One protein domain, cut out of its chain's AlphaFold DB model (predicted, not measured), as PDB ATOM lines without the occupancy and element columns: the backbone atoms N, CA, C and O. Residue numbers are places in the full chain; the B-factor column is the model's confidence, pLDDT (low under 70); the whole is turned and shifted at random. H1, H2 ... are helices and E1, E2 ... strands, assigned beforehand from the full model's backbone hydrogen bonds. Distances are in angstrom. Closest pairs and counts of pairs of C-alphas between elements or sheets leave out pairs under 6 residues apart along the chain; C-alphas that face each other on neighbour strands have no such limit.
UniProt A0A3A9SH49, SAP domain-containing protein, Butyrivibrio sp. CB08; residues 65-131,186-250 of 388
ATOM      1  N   GLU A  65     143.803 151.299 129.665       94.62
ATOM      2  CA  GLU A  65     142.570 150.507 129.824       94.62
ATOM      3  C   GLU A  65     141.495 151.212 130.666       94.62
ATOM      4  O   GLU A  65     140.306 151.027 130.421       94.62
ATOM      5  N   GLU A  66     141.891 152.054 131.627       95.62
ATOM      6  CA  GLU A  66     140.956 152.905 132.372       95.62
ATOM      7  C   GLU A  66     140.435 154.031 131.463       95.62
ATOM      8  O   GLU A  66     139.231 154.267 131.405       95.62
ATOM      9  N   ARG A  67     141.307 154.659 130.653       94.38
ATOM     10  CA  ARG A  67     140.907 155.708 129.695       94.38
ATOM     11  C   ARG A  67     139.897 155.218 128.658       94.38
ATOM     12  O   ARG A  67     139.011 155.986 128.282       94.38
ATOM     13  N   LYS A  68     139.981 153.962 128.209       95.62
ATOM     14  CA  LYS A  68     139.004 153.378 127.266       95.62
ATOM     15  C   LYS A  68     137.570 153.379 127.805       95.62
ATOM     16  O   LYS A  68     136.634 153.366 127.021       95.62
ATOM     17  N   GLN A  69     137.382 153.427 129.124       95.50
ATOM     18  CA  GLN A  69     136.052 153.449 129.746       95.50
ATOM     19  C   GLN A  69     135.387 154.829 129.677       95.50
ATOM     20  O   GLN A  69     134.178 154.942 129.851       95.50
ATOM     21  N   THR A  70     136.170 155.883 129.439       92.25
ATOM     22  CA  THR A  70     135.711 157.281 129.465       92.25
ATOM     23  C   THR A  70     135.922 158.003 128.135       92.25
ATOM     24  O   THR A  70     135.770 159.223 128.068       92.25
ATOM     25  N   THR A  71     136.342 157.282 127.095       95.12
ATOM     26  CA  THR A  71     136.653 157.818 125.764       95.12
ATOM     27  C   THR A  71     136.020 156.945 124.692       95.12
ATOM     28  O   THR A  71     135.641 155.805 124.953       95.12
ATOM     29  N   TYR A  72     135.901 157.489 123.487       97.62
ATOM     30  CA  TYR A  72     135.291 156.801 122.358       97.62
ATOM     31  C   TYR A  72     136.373 156.326 121.384       97.62
ATOM     32  O   TYR A  72     137.286 157.101 121.066       97.62
ATOM     33  N   PRO A  73     136.304 155.074 120.902       98.25
ATOM     34  CA  PRO A  73     137.156 154.640 119.808       98.25
ATOM     35  C   PRO A  73     136.745 155.333 118.505       98.25
ATOM     36  O   PRO A  73     135.608 155.773 118.342       98.25
ATOM     37  N   SER A  74     137.662 155.384 117.547       98.25
ATOM     38  CA  SER A  74     137.363 155.768 116.173       98.25
ATOM     39  C   SER A  74     136.437 154.760 115.486       98.25
ATOM     40  O   SER A  74     136.240 153.634 115.958       98.25
ATOM     41  N   ALA A  75     135.954 155.116 114.294       97.19
ATOM     42  CA  ALA A  75     135.153 154.236 113.444       97.19
ATOM     43  C   ALA A  75     135.834 152.886 113.118       97.19
ATOM     44  O   ALA A  75     135.148 151.927 112.766       97.19
ATOM     45  N   ARG A  76     137.168 152.783 113.237       97.44
ATOM     46  CA  ARG A  76     137.933 151.535 113.018       97.44
ATOM     47  C   ARG A  76     138.464 150.924 114.316       97.44
ATOM     48  O   ARG A  76     139.288 150.005 114.300       97.44
ATOM     49  N   GLY A  77     137.964 151.403 115.451       97.62
ATOM     50  CA  GLY A  77     138.210 150.822 116.761       97.62
ATOM     51  C   GLY A  77     139.545 151.214 117.393       97.62
ATOM     52  O   GLY A  77     140.015 150.460 118.246       97.62
ATOM     53  N   LEU A  78     140.204 152.297 116.961       98.50
ATOM     54  CA  LEU A  78     141.414 152.797 117.625       98.50
ATOM     55  C   LEU A  78     141.072 153.892 118.626       98.50
ATOM     56  O   LEU A  78     140.267 154.777 118.348       98.50
ATOM     57  N   TYR A  79     141.719 153.870 119.784       98.50
ATOM     58  CA  TYR A  79     141.632 154.968 120.742       98.50
ATOM     59  C   TYR A  79     142.712 156.019 120.478       98.50
ATOM     60  O   TYR A  79     143.719 155.761 119.822       98.50
ATOM     61  N   VAL A  80     142.540 157.208 121.058       98.25
ATOM     62  CA  VAL A  80     143.450 158.360 120.916       98.25
ATOM     63  C   VAL A  80     144.934 157.983 121.046       98.25
ATOM     64  O   VAL A  80     145.750 158.408 120.236       98.25
ATOM     65  N   ALA A  81     145.306 157.173 122.043       98.06
ATOM     66  CA  ALA A  81     146.705 156.796 122.251       98.06
ATOM     67  C   ALA A  81     147.261 155.898 121.128       98.06
ATOM     68  O   ALA A  81     148.412 156.053 120.726       98.06
ATOM     69  N   GLU A  82     146.435 154.995 120.598       98.62
ATOM     70  CA  GLU A  82     146.769 154.130 119.461       98.62
ATOM     71  C   GLU A  82     146.889 154.937 118.161       98.62
ATOM     72  O   GLU A  82     147.838 154.745 117.406       98.62
ATOM     73  N   ILE A  83     145.983 155.893 117.928       98.62
ATOM     74  CA  ILE A  83     146.049 156.805 116.775       98.62
ATOM     75  C   ILE A  83     147.335 157.638 116.834       98.62
ATOM     76  O   ILE A  83     148.009 157.810 115.821       98.62
ATOM     77  N   LEU A  84     147.734 158.109 118.020       98.44
ATOM     78  CA  LEU A  84     148.998 158.828 118.168       98.44
ATOM     79  C   LEU A  84     150.212 157.928 117.892       98.44
ATOM     80  O   LEU A  84     151.204 158.406 117.349       98.44
ATOM     81  N   LEU A  85     150.166 156.633 118.226       98.38
ATOM     82  CA  LEU A  85     151.245 155.705 117.861       98.38
ATOM     83  C   LEU A  85     151.412 155.595 116.340       98.38
ATOM     84  O   LEU A  85     152.552 155.488 115.881       98.38
ATOM     85  N   LEU A  86     150.323 155.689 115.563       98.50
ATOM     86  CA  LEU A  86     150.402 155.741 114.099       98.50
ATOM     87  C   LEU A  86     151.213 156.954 113.623       98.50
ATOM     88  O   LEU A  86     152.088 156.783 112.782       98.50
ATOM     89  N   GLU A  87     151.010 158.141 114.201       97.56
ATOM     90  CA  GLU A  87     151.801 159.342 113.868       97.56
ATOM     91  C   GLU A  87     153.305 159.125 114.113       97.56
ATOM     92  O   GLU A  87     154.143 159.432 113.267       97.56
ATOM     93  N   TYR A  88     153.676 158.516 115.244       97.12
ATOM     94  CA  TYR A  88     155.089 158.243 115.548       97.12
ATOM     95  C   TYR A  88     155.708 157.151 114.656       97.12
ATOM     96  O   TYR A  88     156.930 157.144 114.456       97.12
ATOM     97  N   CYS A  89     154.892 156.243 114.112       96.94
ATOM     98  CA  CYS A  89     155.319 155.303 113.073       96.94
ATOM     99  C   CYS A  89     155.435 155.991 111.706       96.94
ATOM    100  O   CYS A  89     156.393 155.732 110.986       96.94
ATOM    101  N   ASN A  90     154.521 156.908 111.376       94.94
ATOM    102  CA  ASN A  90     154.567 157.722 110.158       94.94
ATOM    103  C   ASN A  90     155.849 158.571 110.082       94.94
ATOM    104  O   ASN A  90     156.470 158.674 109.029       94.94
ATOM    105  N   ASP A  91     156.307 159.079 111.228       89.38
ATOM    106  CA  ASP A  91     157.598 159.760 111.394       89.38
ATOM    107  C   ASP A  91     158.831 158.844 111.204       89.38
ATOM    108  O   ASP A  91     159.972 159.314 111.280       89.38
ATOM    109  N   GLY A  92     158.643 157.529 111.041       89.50
ATOM    110  CA  GLY A  92     159.715 156.538 110.891       89.50
ATOM    111  C   GLY A  92     160.538 156.292 112.160       89.50
ATOM    112  O   GLY A  92     161.617 155.699 112.111       89.50
ATOM    113  N   LYS A  93     160.066 156.761 113.322       88.44
ATOM    114  CA  LYS A  93     160.825 156.669 114.581       88.44
ATOM    115  C   LYS A  93     160.670 155.305 115.249       88.44
ATOM    116  O   LYS A  93     161.592 154.873 115.953       88.44
ATOM    117  N   TYR A  94     159.502 154.672 115.113       95.69
ATOM    118  CA  TYR A  94     159.071 153.531 115.937       95.69
ATOM    119  C   TYR A  94     159.099 152.210 115.159       95.69
ATOM    120  O   TYR A  94     158.979 152.235 113.933       95.69
ATOM    121  N   PRO A  95     159.280 151.061 115.840       96.31
ATOM    122  CA  PRO A  95     159.485 150.880 117.284       96.31
ATOM    123  C   PRO A  95     160.928 151.207 117.704       96.31
ATOM    124  O   PRO A  95     161.735 151.618 116.870       96.31
ATOM    125  N   LYS A  96     161.270 151.031 118.986       94.75
ATOM    126  CA  LYS A  96     162.656 151.091 119.499       94.75
ATOM    127  C   LYS A  96     163.408 152.377 119.084       94.75
ATOM    128  O   LYS A  96     164.413 152.318 118.365       94.75
ATOM    129  N   PRO A  97     162.901 153.575 119.430       94.38
ATOM    130  CA  PRO A  97     163.577 154.832 119.110       94.38
ATOM    131  C   PRO A  97     164.931 154.924 119.831       94.38
ATOM    132  O   PRO A  97     165.050 154.530 120.990       94.38
ATOM    133  N   SER A  98     165.946 155.498 119.181       90.50
ATOM    134  CA  SER A  98     167.313 155.586 119.728       90.50
ATOM    135  C   SER A  98     167.410 156.385 121.034       90.50
ATOM    136  O   SER A  98     168.265 156.112 121.868       90.50
ATOM    137  N   SER A  99     166.509 157.347 121.245       91.94
ATOM    138  CA  SER A  99     166.398 158.122 122.487       91.94
ATOM    139  C   SER A  99     165.600 157.422 123.598       91.94
ATOM    140  O   SER A  99     165.404 158.010 124.665       91.94
ATOM    141  N   GLY A 100     165.092 156.214 123.343       95.94
ATOM    142  CA  GLY A 100     164.074 155.555 124.158       95.94
ATOM    143  C   GLY A 100     162.673 156.140 123.951       95.94
ATOM    144  O   GLY A 100     162.502 157.229 123.385       95.94
ATOM    145  N   TYR A 101     161.654 155.390 124.373       97.44
ATOM    146  CA  TYR A 101     160.266 155.829 124.308       97.44
ATOM    147  C   TYR A 101     160.057 157.041 125.232       97.44
ATOM    148  O   TYR A 101     160.433 157.003 126.409       97.44
ATOM    149  N   PRO A 102     159.447 158.129 124.733       96.69
ATOM    150  CA  PRO A 102     159.123 159.295 125.537       96.69
ATOM    151  C   PRO A 102     158.224 158.963 126.732       96.69
ATOM    152  O   PRO A 102     157.267 158.199 126.618       96.69
ATOM    153  N   GLY A 103     158.468 159.620 127.868       96.25
ATOM    154  CA  GLY A 103     157.677 159.410 129.086       96.25
ATOM    155  C   GLY A 103     156.199 159.786 128.959       96.25
ATOM    156  O   GLY A 103     155.377 159.275 129.717       96.25
ATOM    157  N   PHE A 104     155.827 160.633 127.989       95.62
ATOM    158  CA  PHE A 104     154.432 161.036 127.804       95.62
ATOM    159  C   PHE A 104     153.516 159.852 127.451       95.62
ATOM    160  O   PHE A 104     152.321 159.938 127.726       95.62
ATOM    161  N   TRP A 105     154.030 158.748 126.883       97.81
ATOM    162  CA  TRP A 105     153.205 157.560 126.621       97.81
ATOM    163  C   TRP A 105     152.552 157.047 127.891       97.81
ATOM    164  O   TRP A 105     151.353 156.795 127.898       97.81
ATOM    165  N   TRP A 106     153.316 157.009 128.981       96.94
ATOM    166  CA  TRP A 106     152.786 156.678 130.290       96.94
ATOM    167  C   TRP A 106     152.013 157.855 130.883       96.94
ATOM    168  O   TRP A 106     150.808 157.761 131.085       96.94
ATOM    169  N   PHE A 107     152.674 158.993 131.104       94.75
ATOM    170  CA  PHE A 107     152.103 160.073 131.915       94.75
ATOM    171  C   PHE A 107     150.889 160.773 131.297       94.75
ATOM    172  O   PHE A 107     150.043 161.269 132.035       94.75
ATOM    173  N   LYS A 108     150.802 160.832 129.963       94.81
ATOM    174  CA  LYS A 108     149.691 161.473 129.243       94.81
ATOM    175  C   LYS A 108     148.713 160.436 128.703       94.81
ATOM    176  O   LYS A 108     147.513 160.611 128.875       94.81
ATOM    177  N   TYR A 109     149.197 159.345 128.109       97.00
ATOM    178  CA  TYR A 109     148.342 158.384 127.396       97.00
ATOM    179  C   TYR A 109     148.109 157.050 128.121       97.00
ATOM    180  O   TYR A 109     147.293 156.253 127.665       97.00
ATOM    181  N   GLY A 110     148.768 156.808 129.258       96.12
ATOM    182  CA  GLY A 110     148.569 155.609 130.071       96.12
ATOM    183  C   GLY A 110     149.126 154.312 129.471       96.12
ATOM    184  O   GLY A 110     148.769 153.235 129.948       96.12
ATOM    185  N   ILE A 111     149.977 154.385 128.442       97.19
ATOM    186  CA  ILE A 111     150.633 153.230 127.811       97.19
ATOM    187  C   ILE A 111     152.001 153.012 128.463       97.19
ATOM    188  O   ILE A 111     152.940 153.781 128.246       97.19
ATOM    189  N   ARG A 112     152.119 151.949 129.268       95.44
ATOM    190  CA  ARG A 112     153.401 151.509 129.846       95.44
ATOM    191  C   ARG A 112     154.220 150.676 128.860       95.44
ATOM    192  O   ARG A 112     155.442 150.808 128.845       95.44
ATOM    193  N   ASP A 113     153.538 149.844 128.079       97.44
ATOM    194  CA  ASP A 113     154.111 148.880 127.142       97.44
ATOM    195  C   ASP A 113     153.804 149.301 125.702       97.44
ATOM    196  O   ASP A 113     152.766 148.967 125.126       97.44
ATOM    197  N   VAL A 114     154.689 150.130 125.150       98.06
ATOM    198  CA  VAL A 114     154.529 150.671 123.795       98.06
ATOM    199  C   VAL A 114     154.768 149.582 122.750       98.06
ATOM    200  O   VAL A 114     154.076 149.561 121.735       98.06
ATOM    201  N   GLY A 115     155.698 148.659 123.010       97.31
ATOM    202  CA  GLY A 115     156.007 147.541 122.116       97.31
ATOM    203  C   GLY A 115     154.777 146.671 121.866       97.31
ATOM    204  O   GLY A 115     154.381 146.482 120.714       97.31
ATOM    205  N   HIS A 116     154.093 146.253 122.934       97.19
ATOM    206  CA  HIS A 116     152.865 145.465 122.817       97.19
ATOM    207  C   HIS A 116     151.738 146.212 122.081       97.19
ATOM    208  O   HIS A 116     151.023 145.627 121.264       97.19
ATOM    209  N   ALA A 117     151.590 147.519 122.326       98.00
ATOM    210  CA  ALA A 117     150.605 148.334 121.615       98.00
ATOM    211  C   ALA A 117     150.890 148.393 120.101       98.00
ATOM    212  O   ALA A 117     149.967 148.273 119.295       98.00
ATOM    213  N   LEU A 118     152.160 148.515 119.704       98.50
ATOM    214  CA  LEU A 118     152.564 148.502 118.296       98.50
ATOM    215  C   LEU A 118     152.333 147.137 117.633       98.50
ATOM    216  O   LEU A 118     151.825 147.090 116.514       98.50
ATOM    217  N   GLU A 119     152.628 146.031 118.323       98.00
ATOM    218  CA  GLU A 119     152.305 144.685 117.827       98.00
ATOM    219  C   GLU A 119     150.802 144.496 117.594       98.00
ATOM    220  O   GLU A 119     150.393 143.866 116.623       98.00
ATOM    221  N   SER A 120     149.959 145.032 118.480       98.12
ATOM    222  CA  SER A 120     148.503 144.998 118.302       98.12
ATOM    223  C   SER A 120     148.074 145.751 117.038       98.12
ATOM    224  O   SER A 120     147.253 145.254 116.264       98.12
ATOM    225  N   LEU A 121     148.658 146.926 116.787       98.75
ATOM    226  CA  LEU A 121     148.377 147.730 115.593       98.75
ATOM    227  C   LEU A 121     148.825 147.045 114.296       98.75
ATOM    228  O   LEU A 121     148.119 147.137 113.288       98.75
ATOM    229  N   GLU A 122     149.953 146.338 114.320       98.62
ATOM    230  CA  GLU A 122     150.422 145.516 113.200       98.62
ATOM    231  C   GLU A 122     149.487 144.326 112.944       98.62
ATOM    232  O   GLU A 122     148.962 144.195 111.838       98.62
ATOM    233  N   LYS A 123     149.139 143.551 113.980       98.56
ATOM    234  CA  LYS A 123     148.199 142.415 113.879       98.56
ATOM    235  C   LYS A 123     146.819 142.823 113.364       98.56
ATOM    236  O   LYS A 123     146.149 142.042 112.692       98.56
ATOM    237  N   ARG A 124     146.379 144.044 113.682       98.50
ATOM    238  CA  ARG A 124     145.111 144.630 113.212       98.50
ATOM    239  C   ARG A 124     145.215 145.279 111.825       98.50
ATOM    240  O   ARG A 124     144.215 145.784 111.324       98.50
ATOM    241  N   GLY A 125     146.394 145.266 111.203       98.56
ATOM    242  CA  GLY A 125     146.620 145.708 109.828       98.56
ATOM    243  C   GLY A 125     146.794 147.217 109.642       98.56
ATOM    244  O   GLY A 125     146.769 147.681 108.502       98.56
ATOM    245  N   PHE A 126     146.967 148.002 110.711       98.75
ATOM    246  CA  PHE A 126     147.242 149.445 110.607       98.75
ATOM    247  C   PHE A 126     148.720 149.737 110.323       98.75
ATOM    248  O   PHE A 126     149.046 150.739 109.684       98.75
ATOM    249  N   LEU A 127     149.605 148.853 110.785       98.69
ATOM    250  CA  LEU A 127     151.050 148.933 110.598       98.69
ATOM    251  C   LEU A 127     151.567 147.714 109.835       98.69
ATOM    252  O   LEU A 127     150.948 146.653 109.840       98.69
ATOM    253  N   ARG A 128     152.733 147.876 109.216       97.75
ATOM    254  CA  ARG A 128     153.571 146.781 108.714       97.75
ATOM    255  C   ARG A 128     155.040 147.150 108.868       97.75
ATOM    256  O   ARG A 128     155.365 148.330 109.008       97.75
ATOM    257  N   TRP A 129     155.931 146.165 108.834       96.25
ATOM    258  CA  TRP A 129     157.364 146.446 108.789       96.25
ATOM    259  C   TRP A 129     157.711 147.245 107.535       96.25
ATOM    260  O   TRP A 129     157.323 146.875 106.427       96.25
ATOM    261  N   ALA A 130     158.426 148.347 107.732       93.50
ATOM    262  CA  ALA A 130     158.970 149.136 106.649       93.50
ATOM    263  C   ALA A 130     160.050 148.324 105.922       93.50
ATOM    264  O   ALA A 130     160.827 147.614 106.577       93.50
ATOM    265  N   PRO A 131     160.148 148.458 104.592       90.44
ATOM    266  CA  PRO A 131     161.199 147.805 103.837       90.44
ATOM    267  C   PRO A 131     162.595 148.234 104.309       90.44
ATOM    268  O   PRO A 131     162.842 149.421 104.558       90.44
ATOM    269  N   LEU A 186     153.020 152.946 107.990       98.31
ATOM    270  CA  LEU A 186     151.569 152.863 107.886       98.31
ATOM    271  C   LEU A 186     151.149 152.052 106.656       98.31
ATOM    272  O   LEU A 186     151.625 152.291 105.544       98.31
ATOM    273  N   THR A 187     150.174 151.164 106.837       98.56
ATOM    274  CA  THR A 187     149.401 150.609 105.717       98.56
ATOM    275  C   THR A 187     148.422 151.659 105.177       98.56
ATOM    276  O   THR A 187     148.239 152.718 105.778       98.56
ATOM    277  N   GLU A 188     147.722 151.373 104.077       98.44
ATOM    278  CA  GLU A 188     146.644 152.256 103.598       98.44
ATOM    279  C   GLU A 188     145.525 152.425 104.639       98.44
ATOM    280  O   GLU A 188     144.996 153.524 104.816       98.44
ATOM    281  N   LEU A 189     145.230 151.367 105.407       98.56
ATOM    282  CA  LEU A 189     144.309 151.438 106.541       98.56
ATOM    283  C   LEU A 189     144.845 152.392 107.619       98.56
ATOM    284  O   LEU A 189     144.102 153.253 108.085       98.56
ATOM    285  N   GLY A 190     146.129 152.283 107.976       98.50
ATOM    286  CA  GLY A 190     146.791 153.180 108.929       98.50
ATOM    287  C   GLY A 190     146.785 154.645 108.489       98.50
ATOM    288  O   GLY A 190     146.420 155.520 109.271       98.50
ATOM    289  N   LYS A 191     147.112 154.923 107.221       98.50
ATOM    290  CA  LYS A 191     147.100 156.287 106.657       98.50
ATOM    291  C   LYS A 191     145.706 156.894 106.691       98.50
ATOM    292  O   LYS A 191     145.532 158.022 107.146       98.50
ATOM    293  N   ALA A 192     144.706 156.139 106.243       98.25
ATOM    294  CA  ALA A 192     143.333 156.616 106.244       98.25
ATOM    295  C   ALA A 192     142.806 156.816 107.677       98.25
ATOM    296  O   ALA A 192     141.975 157.685 107.895       98.25
ATOM    297  N   GLU A 193     143.271 156.022 108.646       98.44
ATOM    298  CA  GLU A 193     142.870 156.140 110.055       98.44
ATOM    299  C   GLU A 193     143.427 157.419 110.680       98.44
ATOM    300  O   GLU A 193     142.703 158.174 111.328       98.44
ATOM    301  N   LEU A 194     144.710 157.681 110.429       97.06
ATOM    302  CA  LEU A 194     145.397 158.880 110.883       97.06
ATOM    303  C   LEU A 194     144.824 160.148 110.233       97.06
ATOM    304  O   LEU A 194     144.664 161.160 110.909       97.06
ATOM    305  N   ASN A 195     144.459 160.085 108.948       96.94
ATOM    306  CA  ASN A 195     143.801 161.188 108.248       96.94
ATOM    307  C   ASN A 195     142.417 161.504 108.840       96.94
ATOM    308  O   ASN A 195     142.146 162.653 109.195       96.94
ATOM    309  N   ASP A 196     141.567 160.483 108.993       97.75
ATOM    310  CA  ASP A 196     140.204 160.632 109.520       97.75
ATOM    311  C   ASP A 196     140.199 161.117 110.981       97.75
ATOM    312  O   ASP A 196     139.236 161.739 111.416       97.75
ATOM    313  N   ASN A 197     141.276 160.875 111.737       98.31
ATOM    314  CA  ASN A 197     141.408 161.250 113.147       98.31
ATOM    315  C   ASN A 197     142.555 162.243 113.398       98.31
ATOM    316  O   ASN A 197     143.155 162.255 114.478       98.31
ATOM    317  N   GLY A 198     142.847 163.107 112.422       97.12
ATOM    318  CA  GLY A 198     143.957 164.066 112.484       97.12
ATOM    319  C   GLY A 198     143.916 165.036 113.676       97.12
ATOM    320  O   GLY A 198     144.942 165.625 114.019       97.12
ATOM    321  N   TYR A 199     142.777 165.157 114.371       97.81
ATOM    322  CA  TYR A 199     142.686 165.920 115.618       97.81
ATOM    323  C   TYR A 199     143.615 165.381 116.709       97.81
ATOM    324  O   TYR A 199     144.033 166.147 117.569       97.81
ATOM    325  N   VAL A 200     143.950 164.088 116.702       98.12
ATOM    326  CA  VAL A 200     144.812 163.477 117.721       98.12
ATOM    327  C   VAL A 200     146.241 164.036 117.666       98.12
ATOM    328  O   VAL A 200     146.668 164.634 118.659       98.12
ATOM    329  N   PRO A 201     146.995 163.904 116.551       96.75
ATOM    330  CA  PRO A 201     148.328 164.500 116.451       96.75
ATOM    331  C   PRO A 201     148.291 166.033 116.495       96.75
ATOM    332  O   PRO A 201     149.201 166.645 117.061       96.75
ATOM    333  N   TYR A 202     147.226 166.658 115.979       96.25
ATOM    334  CA  TYR A 202     147.013 168.102 116.093       96.25
ATOM    335  C   TYR A 202     146.941 168.547 117.560       96.25
ATOM    336  O   TYR A 202     147.748 169.361 118.010       96.25
ATOM    337  N   MET A 203     146.037 167.947 118.339       96.88
ATOM    338  CA  MET A 203     145.847 168.275 119.748       96.88
ATOM    339  C   MET A 203     147.051 167.891 120.597       96.88
ATOM    340  O   MET A 203     147.351 168.599 121.550       96.88
ATOM    341  N   HIS A 204     147.776 166.813 120.275       95.12
ATOM    342  CA  HIS A 204     148.990 166.435 121.010       95.12
ATOM    343  C   HIS A 204     150.037 167.556 121.037       95.12
ATOM    344  O   HIS A 204     150.694 167.725 122.067       95.12
ATOM    345  N   ASN A 205     150.136 168.323 119.947       91.31
ATOM    346  CA  ASN A 205     151.092 169.414 119.758       91.31
ATOM    347  C   ASN A 205     150.483 170.816 119.953       91.31
ATOM    348  O   ASN A 205     151.160 171.813 119.704       91.31
ATOM    349  N   HIS A 206     149.218 170.917 120.368       92.31
ATOM    350  CA  HIS A 206     148.519 172.195 120.437       92.31
ATOM    351  C   HIS A 206     149.012 173.065 121.606       92.31
ATOM    352  O   HIS A 206     149.118 172.603 122.742       92.31
ATOM    353  N   ASN A 207     149.265 174.352 121.349       86.19
ATOM    354  CA  ASN A 207     149.880 175.259 122.331       86.19
ATOM    355  C   ASN A 207     148.950 175.643 123.494       86.19
ATOM    356  O   ASN A 207     149.432 175.982 124.570       86.19
ATOM    357  N   HIS A 208     147.632 175.557 123.298       88.50
ATOM    358  CA  HIS A 208     146.620 175.855 124.330       88.50
ATOM    359  C   HIS A 208     146.120 174.635 125.106       88.50
ATOM    360  O   HIS A 208     145.035 174.678 125.684       88.50
ATOM    361  N   LEU A 209     146.849 173.516 125.088       89.12
ATOM    362  CA  LEU A 209     146.471 172.365 125.906       89.12
ATOM    363  C   LEU A 209     146.380 172.758 127.389       89.12
ATOM    364  O   LEU A 209     147.333 173.294 127.954       89.12
ATOM    365  N   THR A 210     145.257 172.443 128.031       88.62
ATOM    366  CA  THR A 210     145.066 172.679 129.471       88.62
ATOM    367  C   THR A 210     145.323 171.413 130.287       88.62
ATOM    368  O   THR A 210     145.523 170.321 129.748       88.62
ATOM    369  N   THR A 211     145.253 171.532 131.616       85.19
ATOM    370  CA  THR A 211     145.137 170.360 132.490       85.19
ATOM    371  C   THR A 211     143.789 169.657 132.281       85.19
ATOM    372  O   THR A 211     142.806 170.283 131.881       85.19
ATOM    373  N   GLU A 212     143.748 168.346 132.543       85.81
ATOM    374  CA  GLU A 212     142.530 167.521 132.438       85.81
ATOM    375  C   GLU A 212     141.568 167.725 133.629       85.81
ATOM    376  O   GLU A 212     140.399 167.368 133.546       85.81
ATOM    377  N   ASP A 213     142.041 168.298 134.742       81.50
ATOM    378  CA  ASP A 213     141.291 168.414 136.003       81.50
ATOM    379  C   ASP A 213     140.458 169.699 136.139       81.50
ATOM    380  O   ASP A 213     139.797 169.899 137.157       81.50
ATOM    381  N   GLY A 214     140.496 170.585 135.139       80.81
ATOM    382  CA  GLY A 214     139.699 171.816 135.104       80.81
ATOM    383  C   GLY A 214     140.038 172.846 136.186       80.81
ATOM    384  O   GLY A 214     139.334 173.847 136.315       80.81
ATOM    385  N   LYS A 215     141.122 172.656 136.955       80.81
ATOM    386  CA  LYS A 215     141.508 173.566 138.054       80.81
ATOM    387  C   LYS A 215     141.698 175.015 137.610       80.81
ATOM    388  O   LYS A 215     141.509 175.927 138.406       80.81
ATOM    389  N   PHE A 216     142.075 175.214 136.350       77.38
ATOM    390  CA  PHE A 216     142.378 176.520 135.769       77.38
ATOM    391  C   PHE A 216     141.337 176.973 134.732       77.38
ATOM    392  O   PHE A 216     141.611 177.876 133.946       77.38
ATOM    393  N   GLY A 217     140.145 176.364 134.732       83.88
ATOM    394  CA  GLY A 217     139.040 176.719 133.842       83.88
ATOM    395  C   GLY A 217     138.603 175.581 132.922       83.88
ATOM    396  O   GLY A 217     138.840 174.405 133.191       83.88
ATOM    397  N   GLU A 218     137.916 175.945 131.838       87.62
ATOM    398  CA  GLU A 218     137.372 174.993 130.870       87.62
ATOM    399  C   GLU A 218     138.498 174.194 130.195       87.62
ATOM    400  O   GLU A 218     139.430 174.772 129.632       87.62
ATOM    401  N   THR A 219     138.417 172.863 130.224       92.00
ATOM    402  CA  THR A 219     139.493 172.015 129.707       92.00
ATOM    403  C   THR A 219     139.541 172.031 128.178       92.00
ATOM    404  O   THR A 219     138.509 172.086 127.501       92.00
ATOM    405  N   PHE A 220     140.745 172.050 127.611       94.44
ATOM    406  CA  PHE A 220     141.037 171.930 126.186       94.44
ATOM    407  C   PHE A 220     142.104 170.854 125.991       94.44
ATOM    408  O   PHE A 220     143.304 171.125 126.014       94.44
ATOM    409  N   THR A 221     141.671 169.605 125.853       94.88
ATOM    410  CA  THR A 221     142.570 168.456 125.714       94.88
ATOM    411  C   THR A 221     142.144 167.561 124.558       94.88
ATOM    412  O   THR A 221     141.007 167.622 124.092       94.88
ATOM    413  N   VAL A 222     143.041 166.680 124.106       96.88
ATOM    414  CA  VAL A 222     142.704 165.673 123.085       96.88
ATOM    415  C   VAL A 222     141.523 164.786 123.509       96.88
ATOM    416  O   VAL A 222     140.717 164.386 122.673       96.88
ATOM    417  N   TRP A 223     141.374 164.536 124.813       96.06
ATOM    418  CA  TRP A 223     140.278 163.751 125.380       96.06
ATOM    419  C   TRP A 223     138.950 164.499 125.350       96.06
ATOM    420  O   TRP A 223     137.906 163.888 125.152       96.06
ATOM    421  N   ASP A 224     138.977 165.821 125.516       95.31
ATOM    422  CA  ASP A 224     137.771 166.639 125.393       95.31
ATOM    423  C   ASP A 224     137.310 166.723 123.946       95.31
ATOM    424  O   ASP A 224     136.119 166.592 123.688       95.31
ATOM    425  N   ILE A 225     138.248 166.850 123.004       97.12
ATOM    426  CA  ILE A 225     137.936 166.808 121.572       97.12
ATOM    427  C   ILE A 225     137.369 165.441 121.167       97.12
ATOM    428  O   ILE A 225     136.383 165.391 120.439       97.12
ATOM    429  N   ASN A 226     137.906 164.335 121.691       97.81
ATOM    430  CA  ASN A 226     137.379 162.990 121.433       97.81
ATOM    431  C   ASN A 226     135.885 162.844 121.791       97.81
ATOM    432  O   ASN A 226     135.154 162.161 121.077       97.81
ATOM    433  N   LYS A 227     135.400 163.526 122.839       96.81
ATOM    434  CA  LYS A 227     133.983 163.475 123.254       96.81
ATOM    435  C   LYS A 227     133.015 164.056 122.215       96.81
ATOM    436  O   LYS A 227     131.825 163.769 122.300       96.81
ATOM    437  N   TYR A 228     133.498 164.839 121.249       97.31
ATOM    438  CA  TYR A 228     132.680 165.355 120.145       97.31
ATOM    439  C   TYR A 228     132.432 164.319 119.038       97.31
ATOM    440  O   TYR A 228     131.608 164.570 118.163       97.31
ATOM    441  N   PHE A 229     133.087 163.153 119.092       97.12
ATOM    442  CA  PHE A 229     132.960 162.081 118.097       97.12
ATOM    443  C   PHE A 229     132.539 160.755 118.759       97.12
ATOM    444  O   PHE A 229     133.297 159.784 118.728       97.12
ATOM    445  N   PRO A 230     131.352 160.683 119.396       96.69
ATOM    446  CA  PRO A 230     130.919 159.487 120.127       96.69
ATOM    447  C   PRO A 230     130.668 158.267 119.227       96.69
ATOM    448  O   PRO A 230     130.689 157.137 119.708       96.69
ATOM    449  N   ASP A 231     130.437 158.483 117.933       95.56
ATOM    450  CA  ASP A 231     130.313 157.443 116.904       95.56
ATOM    451  C   ASP A 231     131.666 157.064 116.266       95.56
ATOM    452  O   ASP A 231     131.724 156.212 115.376       95.56
ATOM    453  N   GLY A 232     132.753 157.706 116.701       94.50
ATOM    454  CA  GLY A 232     134.098 157.521 116.171       94.50
ATOM    455  C   GLY A 232     134.350 158.166 114.803       94.50
ATOM    456  O   GLY A 232     135.433 157.969 114.244       94.50
ATOM    457  N   ASN A 233     133.399 158.919 114.240       95.94
ATOM    458  CA  ASN A 233     133.560 159.574 112.942       95.94
ATOM    459  C   ASN A 233     134.106 161.001 113.097       95.94
ATOM    460  O   ASN A 233     133.358 161.968 113.233       95.94
ATOM    461  N   ALA A 234     135.429 161.135 113.023       96.94
ATOM    462  CA  ALA A 234     136.122 162.410 113.191       96.94
ATOM    463  C   ALA A 234     136.578 163.066 111.872       96.94
ATOM    464  O   ALA A 234     137.386 163.986 111.906       96.94
ATOM    465  N   LYS A 235     136.073 162.648 110.701       95.88
ATOM    466  CA  LYS A 235     136.573 163.137 109.394       95.88
ATOM    467  C   LYS A 235     136.560 164.662 109.252       95.88
ATOM    468  O   LYS A 235     137.517 165.246 108.757       95.88
ATOM    469  N   GLU A 236     135.518 165.302 109.774       95.00
ATOM    470  CA  GLU A 236     135.347 166.761 109.778       95.00
ATOM    471  C   GLU A 236     135.900 167.416 111.058       95.00
ATOM    472  O   GLU A 236     135.417 168.460 111.514       95.00
ATOM    473  N   TRP A 237     136.909 166.808 111.690       96.88
ATOM    474  CA  TRP A 237     137.425 167.292 112.969       96.88
ATOM    475  C   TRP A 237     137.922 168.733 112.901       96.88
ATOM    476  O   TRP A 237     137.752 169.464 113.875       96.88
ATOM    477  N   ARG A 238     138.490 169.171 111.767       96.56
ATOM    478  CA  ARG A 238     138.986 170.547 111.614       96.56
ATOM    479  C   ARG A 238     137.872 171.574 111.770       96.56
ATOM    480  O   ARG A 238     138.096 172.610 112.384       96.56
ATOM    481  N   HIS A 239     136.668 171.286 111.276       96.56
ATOM    482  CA  HIS A 239     135.515 172.165 111.467       96.56
ATOM    483  C   HIS A 239     135.133 172.261 112.948       96.56
ATOM    484  O   HIS A 239     134.974 173.353 113.492       96.56
ATOM    485  N   THR A 240     135.047 171.110 113.620       96.56
ATOM    486  CA  THR A 240     134.679 171.033 115.042       96.56
ATOM    487  C   THR A 240     135.698 171.753 115.922       96.56
ATOM    488  O   THR A 240     135.336 172.613 116.724       96.56
ATOM    489  N   VAL A 241     136.983 171.439 115.748       96.38
ATOM    490  CA  VAL A 241     138.077 172.045 116.513       96.38
ATOM    491  C   VAL A 241     138.195 173.538 116.197       96.38
ATOM    492  O   VAL A 241     138.265 174.335 117.127       96.38
ATOM    493  N   GLY A 242     138.087 173.937 114.927       95.81
ATOM    494  CA  GLY A 242     138.121 175.341 114.509       95.81
ATOM    495  C   GLY A 242     137.002 176.196 115.115       95.81
ATOM    496  O   GLY A 242     137.248 177.325 115.543       95.81
ATOM    497  N   ILE A 243     135.779 175.661 115.257       96.50
ATOM    498  CA  ILE A 243     134.690 176.340 115.988       96.50
ATOM    499  C   ILE A 243     135.067 176.555 117.458       96.50
ATOM    500  O   ILE A 243     134.839 177.643 117.998       96.50
ATOM    501  N   ILE A 244     135.626 175.532 118.111       95.50
ATOM    502  CA  ILE A 244     136.017 175.608 119.525       95.50
ATOM    503  C   ILE A 244     137.130 176.641 119.705       95.50
ATOM    504  O   ILE A 244     137.036 177.494 120.588       95.50
ATOM    505  N   GLU A 245     138.145 176.619 118.847       94.75
ATOM    506  CA  GLU A 245     139.248 177.577 118.872       94.75
ATOM    507  C   GLU A 245     138.765 178.997 118.606       94.75
ATOM    508  O   GLU A 245     139.100 179.912 119.355       94.75
ATOM    509  N   LYS A 246     137.883 179.196 117.624       93.62
ATOM    510  CA  LYS A 246     137.318 180.519 117.344       93.62
ATOM    511  C   LYS A 246     136.522 181.043 118.533       93.62
ATOM    512  O   LYS A 246     136.603 182.227 118.851       93.62
ATOM    513  N   LYS A 247     135.773 180.172 119.210       93.56
ATOM    514  CA  LYS A 247     135.014 180.528 120.413       93.56
ATOM    515  C   LYS A 247     135.929 180.869 121.591       93.56
ATOM    516  O   LYS A 247     135.631 181.810 122.322       93.56
ATOM    517  N   ARG A 248     137.002 180.102 121.805       90.81
ATOM    518  CA  ARG A 248     137.859 180.222 122.997       90.81
ATOM    519  C   ARG A 248     139.007 181.214 122.835       90.81
ATOM    520  O   ARG A 248     139.297 181.964 123.761       90.81
ATOM    521  N   PHE A 249     139.628 181.229 121.666       89.38
ATOM    522  CA  PHE A 249     140.858 181.963 121.361       89.38
ATOM    523  C   PHE A 249     140.636 183.069 120.314       89.38
ATOM    524  O   PHE A 249     141.487 183.931 120.122       89.38
ATOM    525  N   GLY A 250     139.467 183.101 119.661       88.81
ATOM    526  CA  GLY A 250     139.123 184.121 118.663       88.81
ATOM    527  C   GLY A 250     139.664 183.836 117.259       88.81
ATOM    528  O   GLY A 250     139.429 184.628 116.343       88.81
TER     529      GLY A 250
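Overview. This is residues 65 to 131 and 186 to 250 of the 388 residues of the protein "SAP domain-containing protein" of Butyrivibrio sp. CB08 (UniProt A0A3A9SH49). Look for an elongated body of short, crossed helices: H1 and H5 lie in its middle, H4 crosses H1, H7 makes one end, and H3 with strand E1 makes the other. The printed part has 132 residues with seven named helices and one named strand, in the order H1 H2 H3 E1 H4 H5 H6 H7. It is mostly helix, though under half of the residues are in named elements. It is compact, with a radius of gyration of the C-alphas of 14.9 A and spans of 45 by 28 by 26 A.

Arrangement. Start at H7, residues 237 to 249, which with residues 237 to 241 alone only just touches H5, residues 199 to 204, with 3 pairs of C-alphas within 8 A, the closest Tyr 199 and Trp 237 at 6.0 A. H5 touches H6, residues 222 to 226, closest at C-alphas 203 and 222, 5.3 A. H5 also touches the hub H1, residues 80 to 90, about perpendicular at 83 degrees, closest at C-alphas 201 and 84, 6.0 A. H1 touches H4, residues 188 to 196, at a steep tilt of 58 degrees, opposite ways, closest at C-alphas 83 and 194, 6.3 A. H1 only just touches H3, residues 114 to 123, with 3 pairs within 8 A, closest at C-alphas 82 and 117, 7.3 A. H2, residues 104 to 107, is close to H1 but not clearly touching, closest at C-alphas 105 and 81, 7.9 A. E1, residues 127 to 129, pairs with no named strand. Every O i to N i+4 pair is within hydrogen-bond range in H1, H3, H4, H5, H6 and H7; H2 is too short for one.

Along the chain. Find C-alpha 80 at (143.450, 158.360, 120.916); from there H1 runs 15.5 A. H7 runs 17.2 A to C-alpha 249 at (140.858, 181.963, 121.361).

Size, cuts and confidence. Residues 132 to 185 are not printed; C-alphas 131 and 186 are 11.6 A apart across this cut. The links H1 to H2 and H5 to H6 are long. No printed residue is under 70 in pLDDT.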